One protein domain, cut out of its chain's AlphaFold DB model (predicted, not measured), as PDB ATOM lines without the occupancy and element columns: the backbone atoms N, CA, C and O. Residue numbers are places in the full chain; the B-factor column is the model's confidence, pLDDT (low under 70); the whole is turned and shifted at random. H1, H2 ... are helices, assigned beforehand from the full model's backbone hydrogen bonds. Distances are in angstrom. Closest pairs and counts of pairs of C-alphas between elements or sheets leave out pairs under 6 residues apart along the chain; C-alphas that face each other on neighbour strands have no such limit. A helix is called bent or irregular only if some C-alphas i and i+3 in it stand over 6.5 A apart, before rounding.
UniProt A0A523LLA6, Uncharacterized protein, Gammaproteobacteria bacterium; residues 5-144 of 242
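AT A GLANCE: This is residues 5 to 144 of the 242 residues of an uncharacterized protein of Gammaproteobacteria bacterium (UniProt A0A523LLA6). Five helices, H2 to H6, fold back and forth in a zigzag, each packing on the one before, with H4 and H5 in the middle; the longest helix, H7, crosses H5, and its end reaches the end of H3. H1 runs out past one end of this body as an arm of which residues 5 to 10 stick out, and a long loop, residues 22 to 40, leads from it to H2. There are 140 printed residues with seven named helices, H1 to H7 in order, and no named strand; the class is all helix. The whole is compact, with a radius of gyration of the C-alphas of 14.8 A and spans of 48 by 32 by 23 A.

HOW THE PARTS SIT: H7, residues 127 to 144, touches H5, residues 96 to 109, at a steep tilt of 49 degrees, the same way; the closest C-alphas, of Ala 97 and Ser 133, are 4.3 A apart. H5 forms a hairpin with H4, residues 76 to 87, at a shallow tilt of 15 degrees; the closest C-alphas, of Gly 83 and Ala 99, are 3.9 A apart. H5 also forms a hairpin with H6, residues 112 to 124, at 25 degrees, closest at C-alphas 107 and 114, 4.9 A. H4, H5 and H6 are an up and down bundle, each running against the one before. H3, residues 59 to 73, touches H4 at a steep tilt of 36 degrees, only just past shallow, with C-alphas 71 and 79 closest at 5.0 A. H3 and H7 touch only at their ends, C-alphas 72 and 144 being closest at 5.0 A. H2, residues 41 to 55, forms a hairpin with H3 at 28 degrees, closest at C-alphas 50 and 62, 5.2 A. H1, residues 5 to 21, is close to but not clearly touching H4, the C-alphas of Gly 16 and Val 87 being closest at 7.3 A. Every O i to N i+4 pair is within hydrogen-bond range in H1, H2, H4 and H7; the counts are 7 of 11 in H3, 9 of 10 in H5 and 8 of 9 in H6.

IN THESE COORDINATES: H7 is 24.9 A long and ends at C-alpha 144, (247.493, 246.925, 264.012). H1, 24.7 A, begins at C-alpha 5, (230.058, 243.046, 232.229). H5 is 21.4 A, H2 21.3 A and H3 20.2 A long; H6 is 18.8 A and H4 16.7 A. H5 is irregular, with C-alphas 106 and 109 7.3 A apart, and H3 only just, with C-alphas 68 and 71 6.6 A apart.

THE WHOLE: The C-alphas farthest apart, of Thr 6 and Gly 36, are 50.9 A apart. The printed part has no cut. The link from H1 to H2 is long, with 19 residues. The mean pLDDT of the printed part is 79.2, and residues 5 to 39 are under 70.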
ATOM      1  N   SER A   5     229.808 241.650 231.829       47.84
ATOM      2  CA  SER A   5     230.058 243.046 232.229       47.84
ATOM      3  C   SER A   5     228.848 243.700 232.900       47.84
ATOM      4  O   SER A   5     228.995 244.456 233.859       47.84
ATOM      5  N   THR A   6     227.634 243.381 232.452       43.47
ATOM      6  CA  THR A   6     226.393 243.962 232.985       43.47
ATOM      7  C   THR A   6     226.038 243.435 234.371       43.47
ATOM      8  O   THR A   6     225.421 244.160 235.150       43.47
ATOM      9  N   LEU A   7     226.436 242.201 234.703       44.09
ATOM     10  CA  LEU A   7     226.205 241.611 236.021       44.09
ATOM     11  C   LEU A   7     227.134 242.231 237.076       44.09
ATOM     12  O   LEU A   7     226.652 242.643 238.127       44.09
ATOM     13  N   LYS A   8     228.422 242.413 236.745       44.00
ATOM     14  CA  LYS A   8     229.423 243.078 237.604       44.00
ATOM     15  C   LYS A   8     229.091 244.543 237.893       44.00
ATOM     16  O   LYS A   8     229.271 245.013 239.010       44.00
ATOM     17  N   ILE A   9     228.562 245.264 236.901       44.84
ATOM     18  CA  ILE A   9     228.120 246.656 237.083       44.84
ATOM     19  C   ILE A   9     226.882 246.721 237.990       44.84
ATOM     20  O   ILE A   9     226.783 247.614 238.827       44.84
ATOM     21  N   ARG A  10     225.947 245.769 237.859       40.41
ATOM     22  CA  ARG A  10     224.730 245.711 238.686       40.41
ATOM     23  C   ARG A  10     225.026 245.330 240.135       40.41
ATOM     24  O   ARG A  10     224.462 245.955 241.025       40.41
ATOM     25  N   THR A  11     225.919 244.373 240.386       48.69
ATOM     26  CA  THR A  11     226.345 244.033 241.753       48.69
ATOM     27  C   THR A  11     227.098 245.189 242.409       48.69
ATOM     28  O   THR A  11     226.769 245.540 243.538       48.69
ATOM     29  N   ALA A  12     228.002 245.865 241.691       47.06
ATOM     30  CA  ALA A  12     228.694 247.055 242.197       47.06
ATOM     31  C   ALA A  12     227.728 248.211 242.534       47.06
ATOM     32  O   ALA A  12     227.867 248.856 243.571       47.06
ATOM     33  N   LEU A  13     226.704 248.439 241.700       42.56
ATOM     34  CA  LEU A  13     225.657 249.434 241.964       42.56
ATOM     35  C   LEU A  13     224.803 249.078 243.184       42.56
ATOM     36  O   LEU A  13     224.471 249.968 243.959       42.56
ATOM     37  N   ILE A  14     224.465 247.799 243.373       50.78
ATOM     38  CA  ILE A  14     223.671 247.327 244.519       50.78
ATOM     39  C   ILE A  14     224.478 247.419 245.822       50.78
ATOM     40  O   ILE A  14     223.934 247.856 246.834       50.78
ATOM     41  N   VAL A  15     225.774 247.087 245.799       52.69
ATOM     42  CA  VAL A  15     226.679 247.238 246.953       52.69
ATOM     43  C   VAL A  15     226.871 248.717 247.308       52.69
ATOM     44  O   VAL A  15     226.764 249.074 248.480       52.69
ATOM     45  N   GLY A  16     227.052 249.594 246.314       44.16
ATOM     46  CA  GLY A  16     227.122 251.045 246.528       44.16
ATOM     47  C   GLY A  16     225.819 251.649 247.074       44.16
ATOM     48  O   GLY A  16     225.854 252.497 247.964       44.16
ATOM     49  N   LEU A  17     224.654 251.178 246.611       45.12
ATOM     50  CA  LEU A  17     223.338 251.614 247.107       45.12
ATOM     51  C   LEU A  17     223.025 251.097 248.519       45.12
ATOM     52  O   LEU A  17     222.445 251.833 249.317       45.12
ATOM     53  N   LEU A  18     223.435 249.872 248.859       47.44
ATOM     54  CA  LEU A  18     223.331 249.346 250.224       47.44
ATOM     55  C   LEU A  18     224.287 250.076 251.180       47.44
ATOM     56  O   LEU A  18     223.886 250.422 252.290       47.44
ATOM     57  N   ALA A  19     225.507 250.404 250.740       46.16
ATOM     58  CA  ALA A  19     226.450 251.211 251.518       46.16
ATOM     59  C   ALA A  19     225.933 252.639 251.782       46.16
ATOM     60  O   ALA A  19     226.183 253.191 252.853       46.16
ATOM     61  N   ALA A  20     225.166 253.220 250.851       40.94
ATOM     62  CA  ALA A  20     224.515 254.518 251.031       40.94
ATOM     63  C   ALA A  20     223.328 254.468 252.016       40.94
ATOM     64  O   ALA A  20     223.112 255.427 252.755       40.94
ATOM     65  N   PHE A  21     222.588 253.354 252.083       41.28
ATOM     66  CA  PHE A  21     221.452 253.188 253.007       41.28
ATOM     67  C   PHE A  21     221.875 252.903 254.460       41.28
ATOM     68  O   PHE A  21     221.111 253.160 255.388       41.28
ATOM     69  N   PHE A  22     223.106 252.428 254.670       46.47
ATOM     70  CA  PHE A  22     223.721 252.273 255.994       46.47
ATOM     71  C   PHE A  22     224.610 253.451 256.405       46.47
ATOM     72  O   PHE A  22     225.272 253.379 257.443       46.47
ATOM     73  N   CYS A  23     224.558 254.566 255.668       43.41
ATOM     74  CA  CYS A  23     224.977 255.868 256.174       43.41
ATOM     75  C   CYS A  23     223.968 256.329 257.240       43.41
ATOM     76  O   CYS A  23     223.239 257.305 257.084       43.41
ATOM     77  N   VAL A  24     223.915 255.608 258.365       42.25
ATOM     78  CA  VAL A  24     223.645 256.286 259.628       42.25
ATOM     79  C   VAL A  24     224.670 257.410 259.656       42.25
ATOM     80  O   VAL A  24     225.837 257.124 259.372       42.25
ATOM     81  N   PRO A  25     224.286 258.660 259.935       38.00
ATOM     82  CA  PRO A  25     225.266 259.699 260.156       38.00
ATOM     83  C   PRO A  25     226.164 259.207 261.291       38.00
ATOM     84  O   PRO A  25     225.830 259.322 262.466       38.00
ATOM     85  N   VAL A  26     227.326 258.649 260.946       43.47
ATOM     86  CA  VAL A  26     228.420 258.401 261.884       43.47
ATOM     87  C   VAL A  26     229.095 259.743 262.195       43.47
ATOM     88  O   VAL A  26     230.258 259.810 262.564       43.47
ATOM     89  N   GLN A  27     228.362 260.857 262.090       36.31
ATOM     90  CA  GLN A  27     228.657 262.036 262.871       36.31
ATOM     91  C   GLN A  27     228.592 261.620 264.345       36.31
ATOM     92  O   GLN A  27     227.520 261.412 264.908       36.31
ATOM     93  N   SER A  28     229.771 261.524 264.964       38.66
ATOM     94  CA  SER A  28     230.014 261.418 266.410       38.66
ATOM     95  C   SER A  28     230.116 260.038 267.073       38.66
ATOM     96  O   SER A  28     229.919 259.944 268.286       38.66
ATOM     97  N   GLN A  29     230.591 258.983 266.399       43.72
ATOM     98  CA  GLN A  29     231.343 257.985 267.179       43.72
ATOM     99  C   GLN A  29     232.732 258.549 267.479       43.72
ATOM    100  O   GLN A  29     233.725 258.187 266.860       43.72
ATOM    101  N   THR A  30     232.774 259.487 268.433       47.59
ATOM    102  CA  THR A  30     233.989 259.894 269.142       47.59
ATOM    103  C   THR A  30     234.844 258.662 269.374       47.59
ATOM    104  O   THR A  30     234.347 257.711 269.988       47.59
ATOM    105  N   TYR A  31     236.087 258.696 268.885       51.41
ATOM    106  CA  TYR A  31     237.154 257.763 269.232       51.41
ATOM    107  C   TYR A  31     236.934 257.253 270.657       51.41
ATOM    108  O   TYR A  31     237.040 258.021 271.615       51.41
ATOM    109  N   LYS A  32     236.538 255.983 270.788       56.84
ATOM    110  CA  LYS A  32     236.538 255.304 272.079       56.84
ATOM    111  C   LYS A  32     237.950 254.761 272.242       56.84
ATOM    112  O   LYS A  32     238.289 253.782 271.562       56.84
ATOM    113  N   PRO A  33     238.787 255.404 273.073       60.12
ATOM    114  CA  PRO A  33     240.128 254.916 273.321       60.12
ATOM    115  C   PRO A  33     240.044 253.506 273.903       60.12
ATOM    116  O   PRO A  33     238.991 253.079 274.395       60.12
ATOM    117  N   PHE A  34     241.160 252.787 273.888       60.53
ATOM    118  CA  PHE A  34     241.269 251.585 274.705       60.53
ATOM    119  C   PHE A  34     240.856 251.901 276.158       60.53
ATOM    120  O   PHE A  34     241.157 253.003 276.628       60.53
ATOM    121  N   PRO A  35     240.174 250.995 276.888       49.81
ATOM    122  CA  PRO A  35     239.895 251.204 278.306       49.81
ATOM    123  C   PRO A  35     241.136 251.708 279.064       49.81
ATOM    124  O   PRO A  35     242.189 251.071 279.042       49.81
ATOM    125  N   GLY A  36     241.022 252.884 279.693       49.03
ATOM    126  CA  GLY A  36     242.124 253.547 280.404       49.03
ATOM    127  C   GLY A  36     242.973 254.522 279.575       49.03
ATOM    128  O   GLY A  36     243.952 255.053 280.085       49.03
ATOM    129  N   GLU A  37     242.632 254.792 278.318       60.62
ATOM    130  CA  GLU A  37     243.250 255.853 277.520       60.62
ATOM    131  C   GLU A  37     242.259 257.017 277.353       60.62
ATOM    132  O   GLU A  37     241.045 256.826 277.332       60.62
ATOM    133  N   SER A  38     242.759 258.250 277.294       58.62
ATOM    134  CA  SER A  38     241.966 259.432 276.946       58.62
ATOM    135  C   SER A  38     242.363 259.874 275.548       58.62
ATOM    136  O   SER A  38     243.558 259.879 275.252       58.62
ATOM    137  N   ALA A  39     241.403 260.288 274.719       64.31
ATOM    138  CA  ALA A  39     241.701 260.879 273.419       64.31
ATOM    139  C   ALA A  39     242.661 262.062 273.607       64.31
ATOM    140  O   ALA A  39     242.285 263.083 274.189       64.31
ATOM    141  N   ASP A  40     243.913 261.925 273.173       72.12
ATOM    142  CA  ASP A  40     244.859 263.024 273.275       72.12
ATOM    143  C   ASP A  40     244.435 264.153 272.326       72.12
ATOM    144  O   ASP A  40     243.856 263.927 271.258       72.12
ATOM    145  N   GLN A  41     244.726 265.395 272.714       76.81
ATOM    146  CA  GLN A  41     244.305 266.575 271.955       76.81
ATOM    147  C   GLN A  41     244.793 266.535 270.499       76.81
ATOM    148  O   GLN A  41     244.106 267.025 269.602       76.81
ATOM    149  N   ARG A  42     245.955 265.924 270.245       82.25
ATOM    150  CA  ARG A  42     246.499 265.771 268.896       82.25
ATOM    151  C   ARG A  42     245.694 264.754 268.083       82.25
ATOM    152  O   ARG A  42     245.407 265.039 266.927       82.25
ATOM    153  N   THR A  43     245.289 263.620 268.650       82.00
ATOM    154  CA  THR A  43     244.381 262.666 267.984       82.00
ATOM    155  C   THR A  43     243.054 263.321 267.621       82.00
ATOM    156  O   THR A  43     242.611 263.184 266.486       82.00
ATOM    157  N   LEU A  44     242.468 264.118 268.519       83.00
ATOM    158  CA  LEU A  44     241.231 264.851 268.222       83.00
ATOM    159  C   LEU A  44     241.399 265.863 267.077       83.00
ATOM    160  O   LEU A  44     240.511 266.009 266.240       83.00
ATOM    161  N   GLN A  45     242.544 266.548 267.010       85.75
ATOM    162  CA  GLN A  45     242.862 267.448 265.896       85.75
ATOM    163  C   GLN A  45     243.042 266.692 264.575       85.75
ATOM    164  O   GLN A  45     242.575 267.165 263.540       85.75
ATOM    165  N   ILE A  46     243.705 265.531 264.602       88.38
ATOM    166  CA  ILE A  46     243.873 264.675 263.420       88.38
ATOM    167  C   ILE A  46     242.507 264.183 262.936       88.38
ATOM    168  O   ILE A  46     242.244 264.267 261.740       88.38
ATOM    169  N   GLN A  47     241.634 263.754 263.855       85.38
ATOM    170  CA  GLN A  47     240.272 263.327 263.536       85.38
ATOM    171  C   GLN A  47     239.495 264.448 262.841       85.38
ATOM    172  O   GLN A  47     239.032 264.294 261.718       85.38
ATOM    173  N   LYS A  48     239.450 265.632 263.458       88.31
ATOM    174  CA  LYS A  48     238.753 266.779 262.872       88.31
ATOM    175  C   LYS A  48     239.273 267.115 261.469       88.31
ATOM    176  O   LYS A  48     238.497 267.361 260.556       88.31
ATOM    177  N   ARG A  49     240.596 267.108 261.295       91.38
ATOM    178  CA  ARG A  49     241.228 267.400 260.006       91.38
ATOM    179  C   ARG A  49     240.885 266.357 258.941       91.38
ATOM    180  O   ARG A  49     240.729 266.723 257.779       91.38
ATOM    181  N   VAL A  50     240.846 265.072 259.295       92.75
ATOM    182  CA  VAL A  50     240.529 264.020 258.322       92.75
ATOM    183  C   VAL A  50     239.063 264.079 257.900       92.75
ATOM    184  O   VAL A  50     238.787 263.906 256.715       92.75
ATOM    185  N   ASP A  51     238.165 264.424 258.824       87.88
ATOM    186  CA  ASP A  51     236.742 264.631 258.538       87.88
ATOM    187  C   ASP A  51     236.552 265.803 257.560       87.88
ATOM    188  O   ASP A  51     235.910 265.648 256.526       87.88
ATOM    189  N   GLU A  52     237.223 266.936 257.796       90.94
ATOM    190  CA  GLU A  52     237.203 268.089 256.883       90.94
ATOM    191  C   GLU A  52     237.723 267.741 255.475       90.94
ATOM    192  O   GLU A  52     237.177 268.202 254.473       90.94
ATOM    193  N   LEU A  53     238.777 266.921 255.375       93.19
ATOM    194  CA  LEU A  53     239.310 266.463 254.086       93.19
ATOM    195  C   LEU A  53     238.338 265.530 253.363       93.19
ATOM    196  O   LEU A  53     238.204 265.613 252.141       93.19
ATOM    197  N   TYR A  54     237.679 264.648 254.109       90.62
ATOM    198  CA  TYR A  54     236.672 263.743 253.575       90.62
ATOM    199  C   TYR A  54     235.463 264.520 253.039       90.62
ATOM    200  O   TYR A  54     235.059 264.306 251.895       90.62
ATOM    201  N   ASP A  55     234.955 265.478 253.817       89.50
ATOM    202  CA  ASP A  55     233.827 266.340 253.445       89.50
ATOM    203  C   ASP A  55     234.157 267.243 252.246       89.50
ATOM    204  O   ASP A  55     233.304 267.511 251.400       89.50
ATOM    205  N   ALA A  56     235.416 267.675 252.124       92.88
ATOM    206  CA  ALA A  56     235.911 268.423 250.969       92.88
ATOM    207  C   ALA A  56     236.126 267.558 249.709       92.88
ATOM    208  O   ALA A  56     236.501 268.088 248.660       92.88
ATOM    209  N   GLY A  57     235.927 266.237 249.793       91.44
ATOM    210  CA  GLY A  57     236.144 265.300 248.689       91.44
ATOM    211  C   GLY A  57     237.616 264.966 248.415       91.44
ATOM    212  O   GLY A  57     237.924 264.314 247.415       91.44
ATOM    213  N   ASP A  58     238.548 265.363 249.289       95.00
ATOM    214  CA  ASP A  58     239.966 264.983 249.206       95.00
ATOM    215  C   ASP A  58     240.179 263.576 249.794       95.00
ATOM    216  O   ASP A  58     240.898 263.347 250.773       95.00
ATOM    217  N   TYR A  59     239.515 262.599 249.174       93.19
ATOM    218  CA  TYR A  59     239.468 261.221 249.651       93.19
ATOM    219  C   TYR A  59     240.848 260.564 249.694       93.19
ATOM    220  O   TYR A  59     241.108 259.730 250.554       93.19
ATOM    221  N   LYS A  60     241.777 260.936 248.807       95.12
ATOM    222  CA  LYS A  60     243.136 260.369 248.825       95.12
ATOM    223  C   LYS A  60     243.885 260.745 250.096       95.12
ATOM    224  O   LYS A  60     244.510 259.883 250.713       95.12
ATOM    225  N   ARG A  61     243.818 262.017 250.501       95.00
ATOM    226  CA  ARG A  61     244.436 262.454 251.758       95.00
ATOM    227  C   ARG A  61     243.680 261.927 252.967       95.00
ATOM    228  O   ARG A  61     244.329 261.528 253.931       95.00
ATOM    229  N   ALA A  62     242.350 261.881 252.903       94.94
ATOM    230  CA  ALA A  62     241.549 261.318 253.980       94.94
ATOM    231  C   ALA A  62     241.902 259.841 254.233       94.94
ATOM    232  O   ALA A  62     242.250 259.476 255.355       94.94
ATOM    233  N   LEU A  63     241.936 259.021 253.174       95.31
ATOM    234  CA  LEU A  63     242.312 257.605 253.251       95.31
ATOM    235  C   LEU A  63     243.709 257.427 253.852       95.31
ATOM    236  O   LEU A  63     243.893 256.602 254.742       95.31
ATOM    237  N   PHE A  64     244.679 258.233 253.414       95.56
ATOM    238  CA  PHE A  64     246.041 258.174 253.937       95.56
ATOM    239  C   PHE A  64     246.096 258.417 255.452       95.56
ATOM    240  O   PHE A  64     246.761 257.671 256.170       95.56
ATOM    241  N   ILE A  65     245.394 259.438 255.952       94.31
ATOM    242  CA  ILE A  65     245.387 259.761 257.387       94.31
ATOM    243  C   ILE A  65     244.658 258.670 258.179       94.31
ATOM    244  O   ILE A  65     245.178 258.215 259.204       94.31
ATOM    245  N   TYR A  66     243.503 258.202 257.693       93.75
ATOM    246  CA  TYR A  66     242.785 257.099 258.326       93.75
ATOM    247  C   TYR A  66     243.665 255.849 258.445       93.75
ATOM    248  O   TYR A  66     243.802 255.302 259.539       93.75
ATOM    249  N   GLU A  67     244.320 255.438 257.359       94.12
ATOM    250  CA  GLU A  67     245.110 254.207 257.298       94.12
ATOM    251  C   GLU A  67     246.432 254.301 258.078       94.12
ATOM    252  O   GLU A  67     246.841 253.336 258.728       94.12
ATOM    253  N   LYS A  68     247.132 255.442 258.012       94.44
ATOM    254  CA  LYS A  68     248.503 255.570 258.542       94.44
ATOM    255  C   LYS A  68     248.591 256.204 259.922       94.44
ATOM    256  O   LYS A  68     249.567 255.945 260.623       94.44
ATOM    257  N   GLU A  69     247.613 257.009 260.330       90.88
ATOM    258  CA  GLU A  69     247.677 257.726 261.608       90.88
ATOM    259  C   GLU A  69     246.666 257.221 262.635       90.88
ATOM    260  O   GLU A  69     247.043 257.021 263.791       90.88
ATOM    261  N   LEU A  70     245.412 257.006 262.230       89.94
ATOM    262  CA  LEU A  70     244.316 256.714 263.160       89.94
ATOM    263  C   LEU A  70     244.076 255.212 263.347       89.94
ATOM    264  O   LEU A  70     244.088 254.724 264.478       89.94
ATOM    265  N   ALA A  71     243.943 254.447 262.262       90.88
ATOM    266  CA  ALA A  71     243.702 253.007 262.333       90.88
ATOM    267  C   ALA A  71     244.764 252.229 263.148       90.88
ATOM    268  O   ALA A  71     244.375 251.354 263.928       90.88
ATOM    269  N   PRO A  72     246.076 252.559 263.080       90.00
ATOM    270  CA  PRO A  72     247.099 251.916 263.909       90.00
ATOM    271  C   PRO A  72     246.996 252.219 265.410       90.00
ATOM    272  O   PRO A  72     247.627 251.530 266.213       90.00
ATOM    273  N   ARG A  73     246.222 253.239 265.805       85.81
ATOM    274  CA  ARG A  73     245.929 253.578 267.210       85.81
ATOM    275  C   ARG A  73     244.711 252.829 267.753       85.81
ATOM    276  O   ARG A  73     244.232 253.144 268.840       85.81
ATOM    277  N   GLY A  74     244.196 251.855 267.000       85.50
ATOM    278  CA  GLY A  74     243.002 251.104 267.370       85.50
ATOM    279  C   GLY A  74     241.724 251.933 267.259       85.50
ATOM    280  O   GLY A  74     240.751 251.645 267.956       85.50
ATOM    281  N   ASP A  75     241.719 252.982 266.433       87.62
ATOM    282  CA  ASP A  75     240.504 253.731 266.138       87.62
ATOM    283  C   ASP A  75     239.584 252.884 265.247       87.62
ATOM    284  O   ASP A  75     239.850 252.672 264.062       87.62
ATOM    285  N   LYS A  76     238.499 252.377 265.842       88.50
ATOM    286  CA  LYS A  76     237.540 251.506 265.151       88.50
ATOM    287  C   LYS A  76     236.745 252.239 264.080       88.50
ATOM    288  O   LYS A  76     236.396 251.626 263.073       88.50
ATOM    289  N   TYR A  77     236.513 253.538 264.258       87.56
ATOM    290  CA  TYR A  77     235.878 254.355 263.236       87.56
ATOM    291  C   TYR A  77     236.814 254.550 262.043       87.56
ATOM    292  O   TYR A  77     236.406 254.309 260.913       87.56
ATOM    293  N   ALA A  78     238.089 254.864 262.277       90.56
ATOM    294  CA  ALA A  78     239.072 254.964 261.199       90.56
ATOM    295  C   ALA A  78     239.240 253.640 260.437       90.56
ATOM    296  O   ALA A  78     239.247 253.637 259.210       90.56
ATOM    297  N   GLN A  79     239.330 252.509 261.148       93.19
ATOM    298  CA  GLN A  79     239.404 251.176 260.531       93.19
ATOM    299  C   GLN A  79     238.178 250.892 259.648       93.19
ATOM    300  O   GLN A  79     238.324 250.388 258.536       93.19
ATOM    301  N   TYR A  80     236.982 251.275 260.105       92.19
ATOM    302  CA  TYR A  80     235.766 251.223 259.297       92.19
ATOM    303  C   TYR A  80     235.844 252.159 258.084       92.19
ATOM    304  O   TYR A  80     235.590 251.720 256.969       92.19
ATOM    305  N   MET A  81     236.253 253.417 258.259       92.62
ATOM    306  CA  MET A  81     236.328 254.392 257.169       92.62
ATOM    307  C   MET A  81     237.290 253.957 256.061       92.62
ATOM    308  O   MET A  81     236.957 254.109 254.888       92.62
ATOM    309  N   VAL A  82     238.427 253.335 256.392       94.38
ATOM    310  CA  VAL A  82     239.318 252.737 255.381       94.38
ATOM    311  C   VAL A  82     238.565 251.690 254.555       94.38
ATOM    312  O   VAL A  82     238.545 251.774 253.326       94.38
ATOM    313  N   GLY A  83     237.882 250.744 255.209       93.81
ATOM    314  CA  GLY A  83     237.076 249.735 254.518       93.81
ATOM    315  C   GLY A  83     235.966 250.350 253.662       93.81
ATOM    316  O   GLY A  83     235.815 249.994 252.494       93.81
ATOM    317  N   TYR A  84     235.257 251.345 254.193       91.81
ATOM    318  CA  TYR A  84     234.189 252.059 253.493       91.81
ATOM    319  C   TYR A  84     234.695 252.734 252.214       91.81
ATOM    320  O   TYR A  84     234.052 252.663 251.165       91.81
ATOM    321  N   MET A  85     235.868 253.363 252.276       91.81
ATOM    322  CA  MET A  85     236.480 254.027 251.126       91.81
ATOM    323  C   MET A  85     236.934 253.040 250.044       91.81
ATOM    324  O   MET A  85     236.895 253.397 248.864       91.81
ATOM    325  N   HIS A  86     237.302 251.809 250.419       90.50
ATOM    326  CA  HIS A  86     237.585 250.723 249.475       90.50
ATOM    327  C   HIS A  86     236.318 250.169 248.807       90.50
ATOM    328  O   HIS A  86     236.343 249.925 247.602       90.50
ATOM    329  N   VAL A  87     235.204 250.028 249.541       89.62
ATOM    330  CA  VAL A  87     233.909 249.612 248.956       89.62
ATOM    331  C   VAL A  87     233.385 250.654 247.969       89.62
ATOM    332  O   VAL A  87     232.894 250.310 246.901       89.62
ATOM    333  N   ASN A  88     233.502 251.940 248.297       87.38
ATOM    334  CA  ASN A  88     232.908 253.017 247.497       87.38
ATOM    335  C   ASN A  88     233.855 253.600 246.434       87.38
ATOM    336  O   ASN A  88     233.525 254.597 245.799       87.38
ATOM    337  N   ALA A  89     235.039 253.003 246.255       89.88
ATOM    338  CA  ALA A  89     236.063 253.440 245.306       89.88
ATOM    339  C   ALA A  89     236.400 254.951 245.373       89.88
ATOM    340  O   ALA A  89     236.690 255.587 244.359       89.88
ATOM    341  N   LEU A  90     236.361 255.541 246.575       80.00
ATOM    342  CA  LEU A  90     236.462 256.999 246.763       80.00
ATOM    343  C   LEU A  90     237.885 257.534 246.536       80.00
ATOM    344  O   LEU A  90     238.072 258.667 246.102       80.00
ATOM    345  N   ALA A  91     238.905 256.722 246.815       79.94
ATOM    346  CA  ALA A  91     240.317 257.104 246.689       79.94
ATOM    347  C   ALA A  91     241.189 256.055 245.987       79.94
ATOM    348  O   ALA A  91     242.294 256.369 245.535       79.94
ATOM    349  N   ALA A  92     240.693 254.824 245.905       80.38
ATOM    350  CA  ALA A  92     241.362 253.659 245.351       80.38
ATOM    351  C   ALA A  92     240.348 252.839 244.533       80.38
ATOM    352  O   ALA A  92     239.144 253.032 244.709       80.38
ATOM    353  N   PRO A  93     240.800 251.936 243.645       83.69
ATOM    354  CA  PRO A  93     239.909 250.991 242.984       83.69
ATOM    355  C   PRO A  93     239.097 250.175 243.993       83.69
ATOM    356  O   PRO A  93     239.542 249.942 245.117       83.69
ATOM    357  N   HIS A  94     237.921 249.729 243.557       85.06
ATOM    358  CA  HIS A  94     237.044 248.883 244.356       85.06
ATOM    359  C   HIS A  94     237.764 247.595 244.783       85.06
ATOM    360  O   HIS A  94     238.216 246.827 243.932       85.06
ATOM    361  N   ASP A  95     237.841 247.360 246.093       90.31
ATOM    362  CA  ASP A  95     238.477 246.180 246.685       90.31
ATOM    363  C   ASP A  95     237.663 245.688 247.892       90.31
ATOM    364  O   ASP A  95     237.851 246.105 249.038       90.31
ATOM    365  N   THR A  96     236.721 244.793 247.604       90.19
ATOM    366  CA  THR A  96     235.814 244.150 248.564       90.19
ATOM    367  C   THR A  96     236.544 243.265 249.564       90.19
ATOM    368  O   THR A  96     236.163 243.231 250.736       90.19
ATOM    369  N   ALA A  97     237.610 242.580 249.143       93.62
ATOM    370  CA  ALA A  97     238.385 241.705 250.017       93.62
ATOM    371  C   ALA A  97     239.137 242.514 251.084       93.62
ATOM    372  O   ALA A  97     239.042 242.202 252.281       93.62
ATOM    373  N   SER A  98     239.817 243.589 250.668       94.94
ATOM    374  CA  SER A  98     240.445 244.542 251.589       94.94
ATOM    375  C   SER A  98     239.409 245.206 252.488       94.94
ATOM    376  O   SER A  98     239.605 245.267 253.701       94.94
ATOM    377  N   ALA A  99     238.276 245.650 251.937       94.88
ATOM    378  CA  ALA A  99     237.218 246.270 252.725       94.88
ATOM    379  C   ALA A  99     236.681 245.359 253.835       94.88
ATOM    380  O   ALA A  99     236.581 245.788 254.986       94.88
ATOM    381  N   LEU A 100     236.398 244.089 253.523       95.44
ATOM    382  CA  LEU A 100     235.948 243.129 254.527       95.44
ATOM    383  C   LEU A 100     237.028 242.884 255.590       95.44
ATOM    384  O   LEU A 100     236.698 242.775 256.770       95.44
ATOM    385  N   ALA A 101     238.310 242.869 255.217       95.06
ATOM    386  CA  ALA A 101     239.398 242.696 256.176       95.06
ATOM    387  C   ALA A 101     239.454 243.866 257.174       95.06
ATOM    388  O   ALA A 101     239.544 243.656 258.387       95.06
ATOM    389  N   TRP A 102     239.309 245.094 256.676       95.75
ATOM    390  CA  TRP A 102     239.213 246.304 257.493       95.75
ATOM    391  C   TRP A 102     237.957 246.335 258.373       95.75
ATOM    392  O   TRP A 102     238.046 246.691 259.548       95.75
ATOM    393  N   TYR A 103     236.800 245.899 257.867       92.94
ATOM    394  CA  TYR A 103     235.572 245.801 258.667       92.94
ATOM    395  C   TYR A 103     235.671 244.750 259.773       92.94
ATOM    396  O   TYR A 103     235.211 244.992 260.887       92.94
ATOM    397  N   ARG A 104     236.317 243.610 259.513       93.00
ATOM    398  CA  ARG A 104     236.602 242.605 260.551       93.00
ATOM    399  C   ARG A 104     237.473 243.179 261.661       93.00
ATOM    400  O   ARG A 104     237.186 242.943 262.830       93.00
ATOM    401  N   LEU A 105     238.491 243.958 261.296       91.31
ATOM    402  CA  LEU A 105     239.354 244.653 262.250       91.31
ATOM    403  C   LEU A 105     238.562 245.685 263.073       91.31
ATOM    404  O   LEU A 105     238.644 245.714 264.301       91.31
ATOM    405  N   ALA A 106     237.724 246.486 262.414       90.19
ATOM    406  CA  ALA A 106     236.860 247.465 263.068       90.19
ATOM    407  C   ALA A 106     235.893 246.798 264.073       90.19
ATOM    408  O   ALA A 106     235.690 247.283 265.189       90.19
ATOM    409  N   ALA A 107     235.353 245.638 263.701       88.94
ATOM    410  CA  ALA A 107     234.417 244.851 264.493       88.94
ATOM    411  C   ALA A 107     235.053 244.087 265.673       88.94
ATOM    412  O   ALA A 107     234.316 243.508 266.466       88.94
ATOM    413  N   GLU A 108     236.383 244.105 265.858       85.62
ATOM    414  CA  GLU A 108     237.060 243.363 266.941       85.62
ATOM    415  C   GLU A 108     236.488 243.649 268.340       85.62
ATOM    416  O   GLU A 108     236.558 242.788 269.214       85.62
ATOM    417  N   ARG A 109     235.932 244.842 268.578       81.00
ATOM    418  CA  ARG A 109     235.383 245.240 269.889       81.00
ATOM    419  C   ARG A 109     233.910 244.881 270.097       81.00
ATOM    420  O   ARG A 109     233.350 245.290 271.109       81.00
ATOM    421  N   GLY A 110     233.280 244.164 269.166       82.19
ATOM    422  CA  GLY A 110     231.871 243.776 269.289       82.19
ATOM    423  C   GLY A 110     230.903 244.960 269.202       82.19
ATOM    424  O   GLY A 110     229.834 244.956 269.805       82.19
ATOM    425  N   HIS A 111     231.291 246.036 268.508       80.50
ATOM    426  CA  HIS A 111     230.367 247.129 268.231       80.50
ATOM    427  C   HIS A 111     229.326 246.643 267.222       80.50
ATOM    428  O   HIS A 111     229.661 246.459 266.057       80.50
ATOM    429  N   GLU A 112     228.073 246.504 267.657       83.94
ATOM    430  CA  GLU A 112     226.971 245.950 266.853       83.94
ATOM    431  C   GLU A 112     226.876 246.569 265.446       83.94
ATOM    432  O   GLU A 112     226.681 245.868 264.457       83.94
ATOM    433  N   VAL A 113     227.074 247.887 265.331       82.38
ATOM    434  CA  VAL A 113     227.061 248.597 264.041       82.38
ATOM    435  C   VAL A 113     228.192 248.127 263.115       82.38
ATOM    436  O   VAL A 113     227.970 247.943 261.921       82.38
ATOM    437  N   LEU A 114     229.394 247.908 263.655       86.62
ATOM    438  CA  LEU A 114     230.566 247.473 262.890       86.62
ATOM    439  C   LEU A 114     230.491 245.980 262.548       86.62
ATOM    440  O   LEU A 114     230.846 245.593 261.437       86.62
ATOM    441  N   GLU A 115     229.982 245.153 263.464       85.88
ATOM    442  CA  GLU A 115     229.700 243.738 263.197       85.88
ATOM    443  C   GLU A 115     228.660 243.580 262.094       85.88
ATOM    444  O   GLU A 115     228.883 242.838 261.140       85.88
ATOM    445  N   ARG A 116     227.574 244.358 262.154       85.88
ATOM    446  CA  ARG A 116     226.564 244.385 261.096       85.88
ATOM    447  C   ARG A 116     227.172 244.802 259.759       85.88
ATOM    448  O   ARG A 116     226.928 244.133 258.763       85.88
ATOM    449  N   ALA A 117     227.987 245.859 259.721       85.69
ATOM    450  CA  ALA A 117     228.638 246.292 258.483       85.69
ATOM    451  C   ALA A 117     229.562 245.213 257.886       85.69
ATOM    452  O   ALA A 117     229.539 244.981 256.676       85.69
ATOM    453  N   ARG A 118     230.342 244.524 258.732       92.75
ATOM    454  CA  ARG A 118     231.157 243.362 258.348       92.75
ATOM    455  C   ARG A 118     230.292 242.249 257.760       92.75
ATOM    456  O   ARG A 118     230.609 241.750 256.682       92.75
ATOM    457  N   ASP A 119     229.237 241.855 258.464       90.94
ATOM    458  CA  ASP A 119     228.405 240.706 258.098       90.94
ATOM    459  C   ASP A 119     227.596 240.966 256.828       90.94
ATOM    460  O   ASP A 119     227.494 240.089 255.973       90.94
ATOM    461  N   GLU A 120     227.067 242.179 256.664       89.75
ATOM    462  CA  GLU A 120     226.382 242.583 255.435       89.75
ATOM    463  C   GLU A 120     227.329 242.579 254.237       89.75
ATOM    464  O   GLU A 120     226.982 242.032 253.192       89.75
ATOM    465  N   LEU A 121     228.551 243.105 254.389       90.25
ATOM    466  CA  LEU A 121     229.541 243.036 253.319       90.25
ATOM    467  C   LEU A 121     229.882 241.575 252.991       90.25
ATOM    468  O   LEU A 121     229.824 241.188 251.826       90.25
ATOM    469  N   ALA A 122     230.146 240.742 254.001       91.81
ATOM    470  CA  ALA A 122     230.510 239.336 253.820       91.81
ATOM    471  C   ALA A 122     229.469 238.528 253.025       91.81
ATOM    472  O   ALA A 122     229.853 237.656 252.248       91.81
ATOM    473  N   LYS A 123     228.170 238.838 253.154       93.44
ATOM    474  CA  LYS A 123     227.094 238.192 252.374       93.44
ATOM    475  C   LYS A 123     227.183 238.454 250.869       93.44
ATOM    476  O   LYS A 123     226.609 237.697 250.091       93.44
ATOM    477  N   THR A 124     227.846 239.533 250.463       91.06
ATOM    478  CA  THR A 124     227.952 239.941 249.054       91.06
ATOM    479  C   THR A 124     229.193 239.395 248.349       91.06
ATOM    480  O   THR A 124     229.259 239.465 247.124       91.06
ATOM    481  N   LEU A 125     230.158 238.852 249.100       91.12
ATOM    482  CA  LEU A 125     231.444 238.389 248.577       91.12
ATOM    483  C   LEU A 125     231.398 236.924 248.130       91.12
ATOM    484  O   LEU A 125     230.676 236.096 248.693       91.12
ATOM    485  N   THR A 126     232.237 236.586 247.151       95.31
ATOM    486  CA  THR A 126     232.494 235.186 246.794       95.31
ATOM    487  C   THR A 126     233.403 234.507 247.817       95.31
ATOM    488  O   THR A 126     234.063 235.147 248.639       95.31
ATOM    489  N   ARG A 127     233.487 233.176 247.743       92.12
ATOM    490  CA  ARG A 127     234.388 232.397 248.597       92.12
ATOM    491  C   ARG A 127     235.851 232.813 248.414       92.12
ATOM    492  O   ARG A 127     236.571 232.953 249.396       92.12
ATOM    493  N   GLU A 128     236.268 233.063 247.179       93.31
ATOM    494  CA  GLU A 128     237.629 233.486 246.845       93.31
ATOM    495  C   GLU A 128     237.955 234.865 247.433       93.31
ATOM    496  O   GLU A 128     239.056 235.077 247.945       93.31
ATOM    497  N   GLU A 129     236.999 235.797 247.397       92.44
ATOM    498  CA  GLU A 129     237.146 237.121 248.008       92.44
ATOM    499  C   GLU A 129     237.189 237.038 249.537       92.44
ATOM    500  O   GLU A 129     237.986 237.737 250.165       92.44
ATOM    501  N   ILE A 130     236.388 236.156 250.147       91.50
ATOM    502  CA  ILE A 130     236.437 235.881 251.590       91.50
ATOM    503  C   ILE A 130     237.802 235.306 251.979       91.50
ATOM    504  O   ILE A 130     238.397 235.759 252.955       91.50
ATOM    505  N   ASP A 131     238.345 234.362 251.211       91.56
ATOM    506  CA  ASP A 131     239.663 233.780 251.476       91.56
ATOM    507  C   ASP A 131     240.791 234.812 251.310       91.56
ATOM    508  O   ASP A 131     241.737 234.852 252.103       91.56
ATOM    509  N   ALA A 132     240.690 235.698 250.316       93.75
ATOM    510  CA  ALA A 132     241.601 236.832 250.174       93.75
ATOM    511  C   ALA A 132     241.490 237.801 251.361       93.75
ATOM    512  O   ALA A 132     242.512 238.201 251.924       93.75
ATOM    513  N   SER A 133     240.265 238.109 251.787       93.25
ATOM    514  CA  SER A 133     239.983 238.936 252.958       93.25
ATOM    515  C   SER A 133     240.550 238.327 254.241       93.25
ATOM    516  O   SER A 133     241.169 239.037 255.027       93.25
ATOM    517  N   ASN A 134     240.428 237.008 254.431       91.56
ATOM    518  CA  ASN A 134     240.992 236.288 255.575       91.56
ATOM    519  C   ASN A 134     242.509 236.491 255.672       91.56
ATOM    520  O   ASN A 134     243.018 236.831 256.740       91.56
ATOM    521  N   ARG A 135     243.234 236.354 254.554       91.38
ATOM    522  CA  ARG A 135     244.692 236.570 254.519       91.38
ATOM    523  C   ARG A 135     245.075 238.007 254.875       91.38
ATOM    524  O   ARG A 135     245.977 238.217 255.680       91.38
ATOM    525  N   LEU A 136     244.377 238.986 254.300       93.44
ATOM    526  CA  LEU A 136     244.608 240.405 254.593       93.44
ATOM    527  C   LEU A 136     244.280 240.737 256.051       93.44
ATOM    528  O   LEU A 136     245.026 241.454 256.710       93.44
ATOM    529  N   PHE A 137     243.194 240.177 256.576       91.94
ATOM    530  CA  PHE A 137     242.785 240.357 257.961       91.94
ATOM    531  C   PHE A 137     243.844 239.837 258.938       91.94
ATOM    532  O   PHE A 137     244.165 240.532 259.898       91.94
ATOM    533  N   LEU A 138     244.440 238.669 258.677       86.75
ATOM    534  CA  LEU A 138     245.527 238.129 259.499       86.75
ATOM    535  C   LEU A 138     246.767 239.039 259.497       86.75
ATOM    536  O   LEU A 138     247.360 239.269 260.552       86.75
ATOM    537  N   ASP A 139     247.136 239.606 258.346       90.88
ATOM    538  CA  ASP A 139     248.232 240.583 258.253       90.88
ATOM    539  C   ASP A 139     247.919 241.875 259.033       90.88
ATOM    540  O   ASP A 139     248.756 242.379 259.790       90.88
ATOM    541  N   LEU A 140     246.687 242.383 258.920       91.75
ATOM    542  CA  LEU A 140     246.225 243.547 259.678       91.75
ATOM    543  C   LEU A 140     246.226 243.282 261.187       91.75
ATOM    544  O   LEU A 140     246.718 244.121 261.944       91.75
ATOM    545  N   LEU A 141     245.753 242.114 261.634       87.38
ATOM    546  CA  LEU A 141     245.777 241.716 263.044       87.38
ATOM    547  C   LEU A 141     247.200 241.735 263.613       87.38
ATOM    548  O   LEU A 141     247.432 242.279 264.696       87.38
ATOM    549  N   GLN A 142     248.173 241.208 262.868       85.38
ATOM    550  CA  GLN A 142     249.575 241.182 263.297       85.38
ATOM    551  C   GLN A 142     250.196 242.583 263.398       85.38
ATOM    552  O   GLN A 142     251.054 242.829 264.256       85.38
ATOM    553  N   LYS A 143     249.780 243.516 262.534       89.50
ATOM    554  CA  LYS A 143     250.343 244.874 262.466       89.50
ATOM    555  C   LYS A 143     249.667 245.852 263.426       89.50
ATOM    556  O   LYS A 143     250.363 246.575 264.149       89.50
ATOM    557  N   ILE A 144     248.337 245.882 263.407       89.50
ATOM    558  CA  ILE A 144     247.493 246.925 264.012       89.50
ATOM    559  C   ILE A 144     246.248 246.382 264.737       89.50
ATOM    560  O   ILE A 144     245.388 247.172 265.121       89.50
TER     561      ILE A 144